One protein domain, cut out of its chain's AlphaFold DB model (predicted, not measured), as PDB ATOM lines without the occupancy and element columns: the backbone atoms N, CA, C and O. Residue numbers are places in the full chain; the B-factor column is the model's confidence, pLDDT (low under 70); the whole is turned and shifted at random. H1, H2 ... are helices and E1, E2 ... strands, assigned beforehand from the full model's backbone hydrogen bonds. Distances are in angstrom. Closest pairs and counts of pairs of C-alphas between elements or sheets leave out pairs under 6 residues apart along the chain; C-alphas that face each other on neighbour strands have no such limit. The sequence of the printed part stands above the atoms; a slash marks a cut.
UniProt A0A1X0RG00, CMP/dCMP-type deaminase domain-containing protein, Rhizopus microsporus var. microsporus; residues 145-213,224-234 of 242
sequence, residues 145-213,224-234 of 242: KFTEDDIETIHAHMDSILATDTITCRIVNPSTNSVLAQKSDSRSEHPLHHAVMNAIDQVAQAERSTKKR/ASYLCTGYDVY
ATOM      1  N   LYS A 145     -49.721  22.680 -17.760       91.06
ATOM      2  CA  LYS A 145     -50.711  22.924 -16.714       91.06
ATOM      3  C   LYS A 145     -50.074  22.642 -15.373       91.06
ATOM      4  O   LYS A 145     -49.622  21.526 -15.148       91.06
ATOM      5  N   PHE A 146     -50.095  23.645 -14.507       93.62
ATOM      6  CA  PHE A 146     -49.551  23.554 -13.162       93.62
ATOM      7  C   PHE A 146     -50.661  23.746 -12.140       93.62
ATOM      8  O   PHE A 146     -51.529  24.608 -12.289       93.62
ATOM      9  N   THR A 147     -50.648  22.916 -11.116       95.44
ATOM     10  CA  THR A 147     -51.426  23.067  -9.889       95.44
ATOM     11  C   THR A 147     -50.626  23.889  -8.877       95.44
ATOM     12  O   THR A 147     -49.446  24.167  -9.090       95.44
ATOM     13  N   GLU A 148     -51.252  24.300  -7.773       95.56
ATOM     14  CA  GLU A 148     -50.523  24.974  -6.686       95.56
ATOM     15  C   GLU A 148     -49.410  24.075  -6.115       95.56
ATOM     16  O   GLU A 148     -48.300  24.549  -5.902       95.56
ATOM     17  N   ASP A 149     -49.666  22.768  -5.979       94.50
ATOM     18  CA  ASP A 149     -48.694  21.773  -5.494       94.50
ATOM     19  C   ASP A 149     -47.504  21.594  -6.456       94.50
ATOM     20  O   ASP A 149     -46.353  21.500  -6.024       94.50
ATOM     21  N   ASP A 150     -47.756  21.628  -7.773       94.81
ATOM     22  CA  ASP A 150     -46.681  21.607  -8.774       94.81
ATOM     23  C   ASP A 150     -45.792  22.849  -8.634       94.81
ATOM     24  O   ASP A 150     -44.564  22.750  -8.654       94.81
ATOM     25  N   ILE A 151     -46.402  24.026  -8.458       95.94
ATOM     26  CA  ILE A 151     -45.686  25.294  -8.285       95.94
ATOM     27  C   ILE A 151     -44.855  25.273  -6.996       95.94
ATOM     28  O   ILE A 151     -43.676  25.630  -7.027       95.94
ATOM     29  N   GLU A 152     -45.427  24.821  -5.879       96.00
ATOM     30  CA  GLU A 152     -44.704  24.663  -4.612       96.00
ATOM     31  C   GLU A 152     -43.520  23.696  -4.751       96.00
ATOM     32  O   GLU A 152     -42.416  23.992  -4.285       96.00
ATOM     33  N   THR A 153     -43.713  22.579  -5.456       95.94
ATOM     34  CA  THR A 153     -42.655  21.598  -5.738       95.94
ATOM     35  C   THR A 153     -41.530  22.202  -6.580       95.94
ATOM     36  O   THR A 153     -40.350  22.048  -6.243       95.94
ATOM     37  N   ILE A 154     -41.875  22.944  -7.637       96.19
ATOM     38  CA  ILE A 154     -40.909  23.651  -8.486       96.19
ATOM     39  C   ILE A 154     -40.092  24.644  -7.653       96.19
ATOM     40  O   ILE A 154     -38.859  24.640  -7.729       96.19
ATOM     41  N   HIS A 155     -40.750  25.453  -6.818       96.38
ATOM     42  CA  HIS A 155     -40.082  26.405  -5.929       96.38
ATOM     43  C   HIS A 155     -39.139  25.712  -4.950       96.38
ATOM     44  O   HIS A 155     -37.970  26.083  -4.866       96.38
ATOM     45  N   ALA A 156     -39.596  24.657  -4.272       97.00
ATOM     46  CA  ALA A 156     -38.771  23.911  -3.329       97.00
ATOM     47  C   ALA A 156     -37.501  23.352  -3.991       97.00
ATOM     48  O   ALA A 156     -36.411  23.365  -3.402       97.00
ATOM     49  N   HIS A 157     -37.609  22.877  -5.237       97.75
ATOM     50  CA  HIS A 157     -36.442  22.422  -5.975       97.75
ATOM     51  C   HIS A 157     -35.503  23.553  -6.381       97.75
ATOM     52  O   HIS A 157     -34.293  23.398  -6.182       97.75
ATOM     53  N   MET A 158     -36.039  24.655  -6.907       96.81
ATOM     54  CA  MET A 158     -35.259  25.821  -7.322       96.81
ATOM     55  C   MET A 158     -34.548  26.481  -6.139       96.81
ATOM     56  O   MET A 158     -33.327  26.622  -6.184       96.81
ATOM     57  N   ASP A 159     -35.253  26.785  -5.051       96.56
ATOM     58  CA  ASP A 159     -34.685  27.411  -3.847       96.56
ATOM     59  C   ASP A 159     -33.529  26.582  -3.281       96.56
ATOM     60  O   ASP A 159     -32.480  27.101  -2.894       96.56
ATOM     61  N   SER A 160     -33.681  25.256  -3.296       96.38
ATOM     62  CA  SER A 160     -32.652  24.351  -2.803       96.38
ATOM     63  C   SER A 160     -31.381  24.335  -3.664       96.38
ATOM     64  O   SER A 160     -30.300  24.169  -3.097       96.38
ATOM     65  N   ILE A 161     -31.469  24.483  -4.993       96.88
ATOM     66  CA  ILE A 161     -30.271  24.539  -5.855       96.88
ATOM     67  C   ILE A 161     -29.679  25.953  -5.946       96.88
ATOM     68  O   ILE A 161     -28.469  26.096  -6.115       96.88
ATOM     69  N   LEU A 162     -30.509  26.987  -5.775       96.19
ATOM     70  CA  LEU A 162     -30.105  28.396  -5.734       96.19
ATOM     71  C   LEU A 162     -29.375  28.775  -4.438       96.19
ATOM     72  O   LEU A 162     -28.676  29.779  -4.409       96.19
ATOM     73  N   ALA A 163     -29.470  27.957  -3.385       92.88
ATOM     74  CA  ALA A 163     -28.705  28.135  -2.149       92.88
ATOM     75  C   ALA A 163     -27.184  27.920  -2.309       92.88
ATOM     76  O   ALA A 163     -26.440  28.043  -1.335       92.88
ATOM     77  N   THR A 164     -26.716  27.551  -3.504       88.19
ATOM     78  CA  THR A 164     -25.297  27.334  -3.806       88.19
ATOM     79  C   THR A 164     -24.767  28.429  -4.730       88.19
ATOM     80  O   THR A 164     -25.441  28.816  -5.679       88.19
ATOM     81  N   ASP A 165     -23.530  28.879  -4.501       90.25
ATOM     82  CA  ASP A 165     -22.881  29.916  -5.326       90.25
ATOM     83  C   ASP A 165     -22.374  29.390  -6.685       90.25
ATOM     84  O   ASP A 165     -21.855  30.144  -7.509       90.25
ATOM     85  N   THR A 166     -22.501  28.084  -6.931       94.44
ATOM     86  CA  THR A 166     -22.022  27.421  -8.147       94.44
ATOM     87  C   THR A 166     -23.201  27.017  -9.017       94.44
ATOM     88  O   THR A 166     -24.210  26.514  -8.523       94.44
ATOM     89  N   ILE A 167     -23.040  27.152 -10.337       97.19
ATOM     90  CA  ILE A 167     -24.015  26.671 -11.318       97.19
ATOM     91  C   ILE A 167     -24.341  25.204 -11.029       97.19
ATOM     92  O   ILE A 167     -23.463  24.343 -11.083       97.19
ATOM     93  N   THR A 168     -25.604  24.929 -10.724       98.25
ATOM     94  CA  THR A 168     -26.080  23.610 -10.297       98.25
ATOM     95  C   THR A 168     -27.264  23.164 -11.143       98.25
ATOM     96  O   THR A 168     -28.108  23.978 -11.525       98.25
ATOM     97  N   CYS A 169     -27.295  21.865 -11.445       98.31
ATOM     98  CA  CYS A 169     -28.358  21.161 -12.149       98.31
ATOM     99  C   CYS A 169     -28.866  20.002 -11.284       98.31
ATOM    100  O   CYS A 169     -28.077  19.293 -10.650       98.31
ATOM    101  N   ARG A 170     -30.181  19.801 -11.273       98.31
ATOM    102  CA  ARG A 170     -30.878  18.727 -10.571       98.31
ATOM    103  C   ARG A 170     -31.857  18.042 -11.520       98.31
ATOM    104  O   ARG A 170     -32.618  18.713 -12.203       98.31
ATOM    105  N   ILE A 171     -31.858  16.711 -11.508       97.88
ATOM    106  CA  ILE A 171     -32.781  15.867 -12.275       97.88
ATOM    107  C   ILE A 171     -33.716  15.167 -11.290       97.88
ATOM    108  O   ILE A 171     -33.249  14.551 -10.326       97.88
ATOM    109  N   VAL A 172     -35.024  15.258 -11.522       96.94
ATOM    110  CA  VAL A 172     -36.074  14.787 -10.610       96.94
ATOM    111  C   VAL A 172     -37.048  13.883 -11.352       96.94
ATOM    112  O   VAL A 172     -37.414  14.150 -12.492       96.94
ATOM    113  N   ASN A 173     -37.500  12.816 -10.696       93.81
ATOM    114  CA  ASN A 173     -38.649  12.054 -11.170       93.81
ATOM    115  C   ASN A 173     -39.949  12.763 -10.738       93.81
ATOM    116  O   ASN A 173     -40.255  12.724  -9.542       93.81
ATOM    117  N   PRO A 174     -40.733  13.349 -11.664       91.75
ATOM    118  CA  PRO A 174     -41.938  14.103 -11.314       91.75
ATOM    119  C   PRO A 174     -43.042  13.229 -10.710       91.75
ATOM    120  O   PRO A 174     -43.859  13.708  -9.939       91.75
ATOM    121  N   SER A 175     -43.063  11.920 -10.996       90.62
ATOM    122  CA  SER A 175     -44.094  11.018 -10.450       90.62
ATOM    123  C   SER A 175     -43.902  10.709  -8.965       90.62
ATOM    124  O   SER A 175     -44.857  10.350  -8.280       90.62
ATOM    125  N   THR A 176     -42.665  10.778  -8.475       92.00
ATOM    126  CA  THR A 176     -42.299  10.435  -7.089       92.00
ATOM    127  C   THR A 176     -41.698  11.607  -6.329       92.00
ATOM    128  O   THR A 176     -41.331  11.442  -5.167       92.00
ATOM    129  N   ASN A 177     -41.547  12.759  -6.986       94.25
ATOM    130  CA  ASN A 177     -40.841  13.930  -6.480       94.25
ATOM    131  C   ASN A 177     -39.427  13.608  -5.936       94.25
ATOM    132  O   ASN A 177     -38.946  14.184  -4.960       94.25
ATOM    133  N   SER A 178     -38.761  12.604  -6.517       94.38
ATOM    134  CA  SER A 178     -37.481  12.101  -6.006       94.38
ATOM    135  C   SER A 178     -36.313  12.621  -6.831       94.38
ATOM    136  O   SER A 178     -36.288  12.445  -8.052       94.38
ATOM    137  N   VAL A 179     -35.305  13.178  -6.160       96.62
ATOM    138  CA  VAL A 179     -34.065  13.635  -6.799       96.62
ATOM    139  C   VAL A 179     -33.231  12.437  -7.255       96.62
ATOM    140  O   VAL A 179     -32.822  11.609  -6.442       96.62
ATOM    141  N   LEU A 180     -32.958  12.365  -8.556       94.88
ATOM    142  CA  LEU A 180     -32.158  11.310  -9.184       94.88
ATOM    143  C   LEU A 180     -30.685  11.700  -9.299       94.88
ATOM    144  O   LEU A 180     -29.796  10.869  -9.119       94.88
ATOM    145  N   ALA A 181     -30.429  12.974  -9.590       96.81
ATOM    146  CA  ALA A 181     -29.090  13.534  -9.665       96.81
ATOM    147  C   ALA A 181     -29.101  15.004  -9.257       96.81
ATOM    148  O   ALA A 181     -30.071  15.724  -9.490       96.81
ATOM    149  N   GLN A 182     -27.993  15.451  -8.676       97.75
ATOM    150  CA  GLN A 182     -27.716  16.859  -8.433       97.75
ATOM    151  C   GLN A 182     -26.215  17.076  -8.541       97.75
ATOM    152  O   GLN A 182     -25.442  16.509  -7.763       97.75
ATOM    153  N   LYS A 183     -25.804  17.897  -9.505       97.94
ATOM    154  CA  LYS A 183     -24.399  18.187  -9.770       97.94
ATOM    155  C   LYS A 183     -24.182  19.658 -10.052       97.94
ATOM    156  O   LYS A 183     -25.025  20.324 -10.646       97.94
ATOM    157  N   SER A 184     -23.017  20.124  -9.634       97.44
ATOM    158  CA  SER A 184     -22.543  21.470  -9.909       97.44
ATOM    159  C   SER A 184     -21.539  21.450 -11.057       97.44
ATOM    160  O   SER A 184     -21.011  20.403 -11.445       97.44
ATOM    161  N   ASP A 185     -21.319  22.624 -11.621       97.25
ATOM    162  CA  ASP A 185     -20.321  22.892 -12.641       97.25
ATOM    163  C   ASP A 185     -18.911  22.658 -12.096       97.25
ATOM    164  O   ASP A 185     -18.558  23.151 -11.023       97.25
ATOM    165  N   SER A 186     -18.114  21.889 -12.833       96.94
ATOM    166  CA  SER A 186     -16.710  21.623 -12.519       96.94
ATOM    167  C   SER A 186     -15.811  21.878 -13.729       96.94
ATOM    168  O   SER A 186     -14.814  21.187 -13.948       96.94
ATOM    169  N   ARG A 187     -16.116  22.922 -14.515       96.31
ATOM    170  CA  ARG A 187     -15.292  23.322 -15.672       96.31
ATOM    171  C   ARG A 187     -13.871  23.749 -15.317       96.31
ATOM    172  O   ARG A 187     -13.007  23.748 -16.191       96.31
ATOM    173  N   SER A 188     -13.610  24.060 -14.048       95.94
ATOM    174  CA  SER A 188     -12.254  24.240 -13.519       95.94
ATOM    175  C   SER A 188     -11.403  22.969 -13.605       95.94
ATOM    176  O   SER A 188     -10.182  23.062 -13.666       95.94
ATOM    177  N   GLU A 189     -12.031  21.790 -13.596       96.50
ATOM    178  CA  GLU A 189     -11.364  20.490 -13.713       96.50
ATOM    179  C   GLU A 189     -11.299  20.021 -15.169       96.50
ATOM    180  O   GLU A 189     -10.263  19.538 -15.623       96.50
ATOM    181  N   HIS A 190     -12.402  20.161 -15.912       96.81
ATOM    182  CA  HIS A 190     -12.470  19.777 -17.319       96.81
ATOM    183  C   HIS A 190     -13.516  20.617 -18.067       96.81
ATOM    184  O   HIS A 190     -14.661  20.684 -17.623       96.81
ATOM    185  N   PRO A 191     -13.200  21.194 -19.241       96.50
ATOM    186  CA  PRO A 191     -14.065  22.170 -19.914       96.50
ATOM    187  C   PRO A 191     -15.459  21.646 -20.285       96.50
ATOM    188  O   PRO A 191     -16.374  22.444 -20.430       96.50
ATOM    189  N   LEU A 192     -15.640  20.326 -20.416       96.62
ATOM    190  CA  LEU A 192     -16.940  19.707 -20.717       96.62
ATOM    191  C   LEU A 192     -17.765  19.332 -19.470       96.62
ATOM    192  O   LEU A 192     -18.893  18.867 -19.608       96.62
ATOM    193  N   HIS A 193     -17.241  19.524 -18.256       97.31
ATOM    194  CA  HIS A 193     -17.936  19.179 -17.008       97.31
ATOM    195  C   HIS A 193     -18.903  20.287 -16.567       97.31
ATOM    196  O   HIS A 193     -18.787  20.884 -15.494       97.31
ATOM    197  N   HIS A 194     -19.865  20.578 -17.436       97.94
ATOM    198  CA  HIS A 194     -20.978  21.469 -17.135       97.94
ATOM    199  C   HIS A 194     -21.927  20.787 -16.141       97.94
ATOM    200  O   HIS A 194     -22.080  19.563 -16.163       97.94
ATOM    201  N   ALA A 195     -22.620  21.568 -15.308       98.06
ATOM    202  CA  ALA A 195     -23.538  21.041 -14.292       98.06
ATOM    203  C   ALA A 195     -24.557  20.032 -14.860       98.06
ATOM    204  O   ALA A 195     -24.774  18.969 -14.277       98.06
ATOM    205  N   VAL A 196     -25.135  20.343 -16.028       98.19
ATOM    206  CA  VAL A 196     -26.093  19.477 -16.736       98.19
ATOM    207  C   VAL A 196     -25.446  18.161 -17.168       98.19
ATOM    208  O   VAL A 196     -25.974  17.095 -16.859       98.19
ATOM    209  N   MET A 197     -24.271  18.216 -17.800       97.94
ATOM    210  CA  MET A 197     -23.547  17.022 -18.251       97.94
ATOM    211  C   MET A 197     -23.166  16.115 -17.083       97.94
ATOM    212  O   MET A 197     -23.355  14.901 -17.146       97.94
ATOM    213  N   ASN A 198     -22.703  16.711 -15.986       97.88
ATOM    214  CA  ASN A 198     -22.371  15.987 -14.767       97.88
ATOM    215  C   ASN A 198     -23.609  15.283 -14.181       97.88
ATOM    216  O   ASN A 198     -23.514  14.142 -13.721       97.88
ATOM    217  N   ALA A 199     -24.774  15.942 -14.187       97.69
ATOM    218  CA  ALA A 199     -26.022  15.365 -13.687       97.69
ATOM    219  C   ALA A 199     -26.507  14.199 -14.567       97.69
ATOM    220  O   ALA A 199     -26.875  13.151 -14.035       97.69
ATOM    221  N   ILE A 200     -26.436  14.341 -15.896       96.75
ATOM    222  CA  ILE A 200     -26.763  13.268 -16.851       96.75
ATOM    223  C   ILE A 200     -25.849  12.057 -16.634       96.75
ATOM    224  O   ILE A 200     -26.334  10.926 -16.561       96.75
ATOM    225  N   ASP A 201     -24.539  12.277 -16.488       96.12
ATOM    226  CA  ASP A 201     -23.586  11.193 -16.232       96.12
ATOM    227  C   ASP A 201     -23.895  10.474 -14.909       96.12
ATOM    228  O   ASP A 201     -23.886   9.245 -14.858       96.12
ATOM    229  N   GLN A 202     -24.285  11.206 -13.858       95.62
ATOM    230  CA  GLN A 202     -24.705  10.596 -12.593       95.62
ATOM    231  C   GLN A 202     -25.923   9.672 -12.762       95.62
ATOM    232  O   GLN A 202     -25.907   8.554 -12.236       95.62
ATOM    233  N   VAL A 203     -26.955  10.097 -13.503       94.19
ATOM    234  CA  VAL A 203     -28.128   9.248 -13.795       94.19
ATOM    235  C   VAL A 203     -27.700   8.008 -14.585       94.19
ATOM    236  O   VAL A 203     -28.031   6.880 -14.210       94.19
ATOM    237  N   ALA A 204     -26.884   8.187 -15.625       92.12
ATOM    238  CA  ALA A 204     -26.407   7.089 -16.461       92.12
ATOM    239  C   ALA A 204     -25.556   6.069 -15.676       92.12
ATOM    240  O   ALA A 204     -25.669   4.857 -15.892       92.12
ATOM    241  N   GLN A 205     -24.707   6.526 -14.751       91.62
ATOM    242  CA  GLN A 205     -23.927   5.655 -13.871       91.62
ATOM    243  C   GLN A 205     -24.829   4.840 -12.937       91.62
ATOM    244  O   GLN A 205     -24.619   3.629 -12.791       91.62
ATOM    245  N   ALA A 206     -25.854   5.471 -12.352       88.69
ATOM    246  CA  ALA A 206     -26.826   4.793 -11.498       88.69
ATOM    247  C   ALA A 206     -27.556   3.676 -12.266       88.69
ATOM    248  O   ALA A 206     -27.554   2.528 -11.817       88.69
ATOM    249  N   GLU A 207     -28.053   3.952 -13.476       85.56
ATOM    250  CA  GLU A 207     -28.711   2.952 -14.333       85.56
ATOM    251  C   GLU A 207     -27.795   1.787 -14.745       85.56
ATOM    252  O   GLU A 207     -28.218   0.632 -14.842       85.56
ATOM    253  N   ARG A 208     -26.512   2.056 -15.013       85.12
ATOM    254  CA  ARG A 208     -25.543   0.993 -15.332       85.12
ATOM    255  C   ARG A 208     -25.269   0.101 -14.128       85.12
ATOM    256  O   ARG A 208     -25.024  -1.096 -14.297       85.12
ATOM    257  N   SER A 209     -25.268   0.676 -12.928       79.31
ATOM    258  CA  SER A 209     -25.014  -0.057 -11.688       79.31
ATOM    259  C   SER A 209     -26.173  -0.986 -11.314       79.31
ATOM    260  O   SER A 209     -25.927  -2.116 -10.889       79.31
ATOM    261  N   THR A 210     -27.423  -0.575 -11.561       71.69
ATOM    262  CA  THR A 210     -28.616  -1.392 -11.296       71.69
ATOM    263  C   THR A 210     -28.719  -2.578 -12.252       71.69
ATOM    264  O   THR A 210     -28.984  -3.687 -11.804       71.69
ATOM    265  N   LYS A 211     -28.367  -2.412 -13.536       64.69
ATOM    266  CA  LYS A 211     -28.333  -3.511 -14.530       64.69
ATOM    267  C   LYS A 211     -27.340  -4.640 -14.209       64.69
ATOM    268  O   LYS A 211     -27.452  -5.725 -14.773       64.69
ATOM    269  N   LYS A 212     -26.357  -4.410 -13.329       60.19
ATOM    270  CA  LYS A 212     -25.413  -5.448 -12.869       60.19
ATOM    271  C   LYS A 212     -25.960  -6.291 -11.709       60.19
ATOM    272  O   LYS A 212     -25.373  -7.326 -11.398       60.19
ATOM    273  N   ARG A 213     -27.061  -5.874 -11.073       55.59
ATOM    274  CA  ARG A 213     -27.784  -6.639 -10.046       55.59
ATOM    275  C   ARG A 213     -28.859  -7.474 -10.756       55.59
ATOM    276  O   ARG A 213     -29.533  -6.980 -11.648       55.59
ATOM    277  N   ALA A 224     -38.643   2.624 -14.594       55.44
ATOM    278  CA  ALA A 224     -37.447   3.453 -14.677       55.44
ATOM    279  C   ALA A 224     -37.299   3.888 -16.136       55.44
ATOM    280  O   ALA A 224     -37.198   3.057 -17.043       55.44
ATOM    281  N   SER A 225     -37.404   5.192 -16.356       60.62
ATOM    282  CA  SER A 225     -37.410   5.742 -17.694       60.62
ATOM    283  C   SER A 225     -36.089   5.458 -18.402       60.62
ATOM    284  O   SER A 225     -35.048   5.332 -17.762       60.62
ATOM    285  N   TYR A 226     -36.122   5.299 -19.723       76.50
ATOM    286  CA  TYR A 226     -34.901   5.093 -20.493       76.50
ATOM    287  C   TYR A 226     -34.102   6.399 -20.522       76.50
ATOM    288  O   TYR A 226     -34.572   7.388 -21.098       76.50
ATOM    289  N   LEU A 227     -32.901   6.396 -19.932       83.44
ATOM    290  CA  LEU A 227     -32.104   7.603 -19.719       83.44
ATOM    291  C   LEU A 227     -32.905   8.628 -18.892       83.44
ATOM    292  O   LEU A 227     -33.694   8.285 -18.018       83.44
ATOM    293  N   CYS A 228     -32.755   9.914 -19.195       89.69
ATOM    294  CA  CYS A 228     -33.473  10.987 -18.510       89.69
ATOM    295  C   CYS A 228     -34.886  11.248 -19.074       89.69
ATOM    296  O   CYS A 228     -35.405  12.352 -18.939       89.69
ATOM    297  N   THR A 229     -35.503  10.280 -19.760       91.25
ATOM    298  CA  THR A 229     -36.805  10.501 -20.412       91.25
ATOM    299  C   THR A 229     -37.895  10.762 -19.362       91.25
ATOM    300  O   THR A 229     -37.981  10.051 -18.370       91.25
ATOM    301  N   GLY A 230     -38.764  11.754 -19.558       90.25
ATOM    302  CA  GLY A 230     -39.877  12.013 -18.629       90.25
ATOM    303  C   GLY A 230     -39.463  12.439 -17.212       90.25
ATOM    304  O   GLY A 230     -40.262  12.299 -16.290       90.25
ATOM    305  N   TYR A 231     -38.226  12.912 -17.036       94.62
ATOM    306  CA  TYR A 231     -37.767  13.569 -15.815       94.62
ATOM    307  C   TYR A 231     -37.756  15.083 -15.984       94.62
ATOM    308  O   TYR A 231     -37.547  15.588 -17.089       94.62
ATOM    309  N   ASP A 232     -37.906  15.779 -14.864       95.81
ATOM    310  CA  ASP A 232     -37.807  17.230 -14.799       95.81
ATOM    311  C   ASP A 232     -36.369  17.640 -14.499       95.81
ATOM    312  O   ASP A 232     -35.653  16.977 -13.736       95.81
ATOM    313  N   VAL A 233     -35.948  18.756 -15.090       97.31
ATOM    314  CA  VAL A 233     -34.611  19.319 -14.905       97.31
ATOM    315  C   VAL A 233     -34.734  20.727 -14.345       97.31
ATOM    316  O   VAL A 233     -35.358  21.595 -14.945       97.31
ATOM    317  N   TYR A 234     -34.079  20.951 -13.212       97.81
ATOM    318  CA  TYR A 234     -33.965  22.247 -12.557       97.81
ATOM    319  C   TYR A 234     -32.518  22.705 -12.665       97.81
ATOM    320  O   TYR A 234     -31.607  21.992 -12.237       97.81
TER     321      TYR A 234
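Overview. This is residues 145 to 213 and 224 to 234 of the 242 residues of the protein "CMP/dCMP-type deaminase domain-containing protein" of Rhizopus microsporus var. microsporus (UniProt A0A1X0RG00). A small antiparallel sheet, E2 - E1 - E3, is the middle of three layers, with H2 slanting over one face and H1 over the other. Residues 208 to 213 stick out. The printed part has 80 residues, with two named helices and three named strands in the order H1 E1 E2 H2 E3 along the chain; the class is mixed, helices and strands, with 31 residues in the helices and 16 in the strands. The whole is flat, 39 by 36 by 18 A, and only just compact, close to loose, radius of gyration of the C-alphas 13.7 A.

Arrangement. Inner strand E1, residues 168 to 173, forms a hairpin with E2, residues 178 to 184; N 171 and O 181 are 2.9 A apart, within hydrogen-bond range. Edge strand E3, residues 232 to 234, is antiparallel to E1; N 170 and O 234 are within range at 2.8 A. H2, residues 195 to 210, is on the sheet at a height of 7.0 A, over E2, only just not over E1 with 2 C-alphas; closest C-alphas to E2 are Ser 184 and Ala 195, 4.5 A. H1, residues 148 to 162, is on the opposite face, height 10.4 A, over E1 and E3. H1 and H2 have every O i to N i+4 pair within range.

Along the chain. H1, 20.7 A, begins at C-alpha 148 (-50.523, 24.974, -6.686). H2 measures 23.2 A, E2 18.1 A, E1 17.1 A; E3 ends at C-alpha 234 (-33.965, 22.247, -12.557).

Size, cuts and confidence. Residues 214 to 223 are not printed; C-alphas 213 and 224 are 14.7 A apart. Residues 211 to 213 and 224 to 225 have pLDDT under 70.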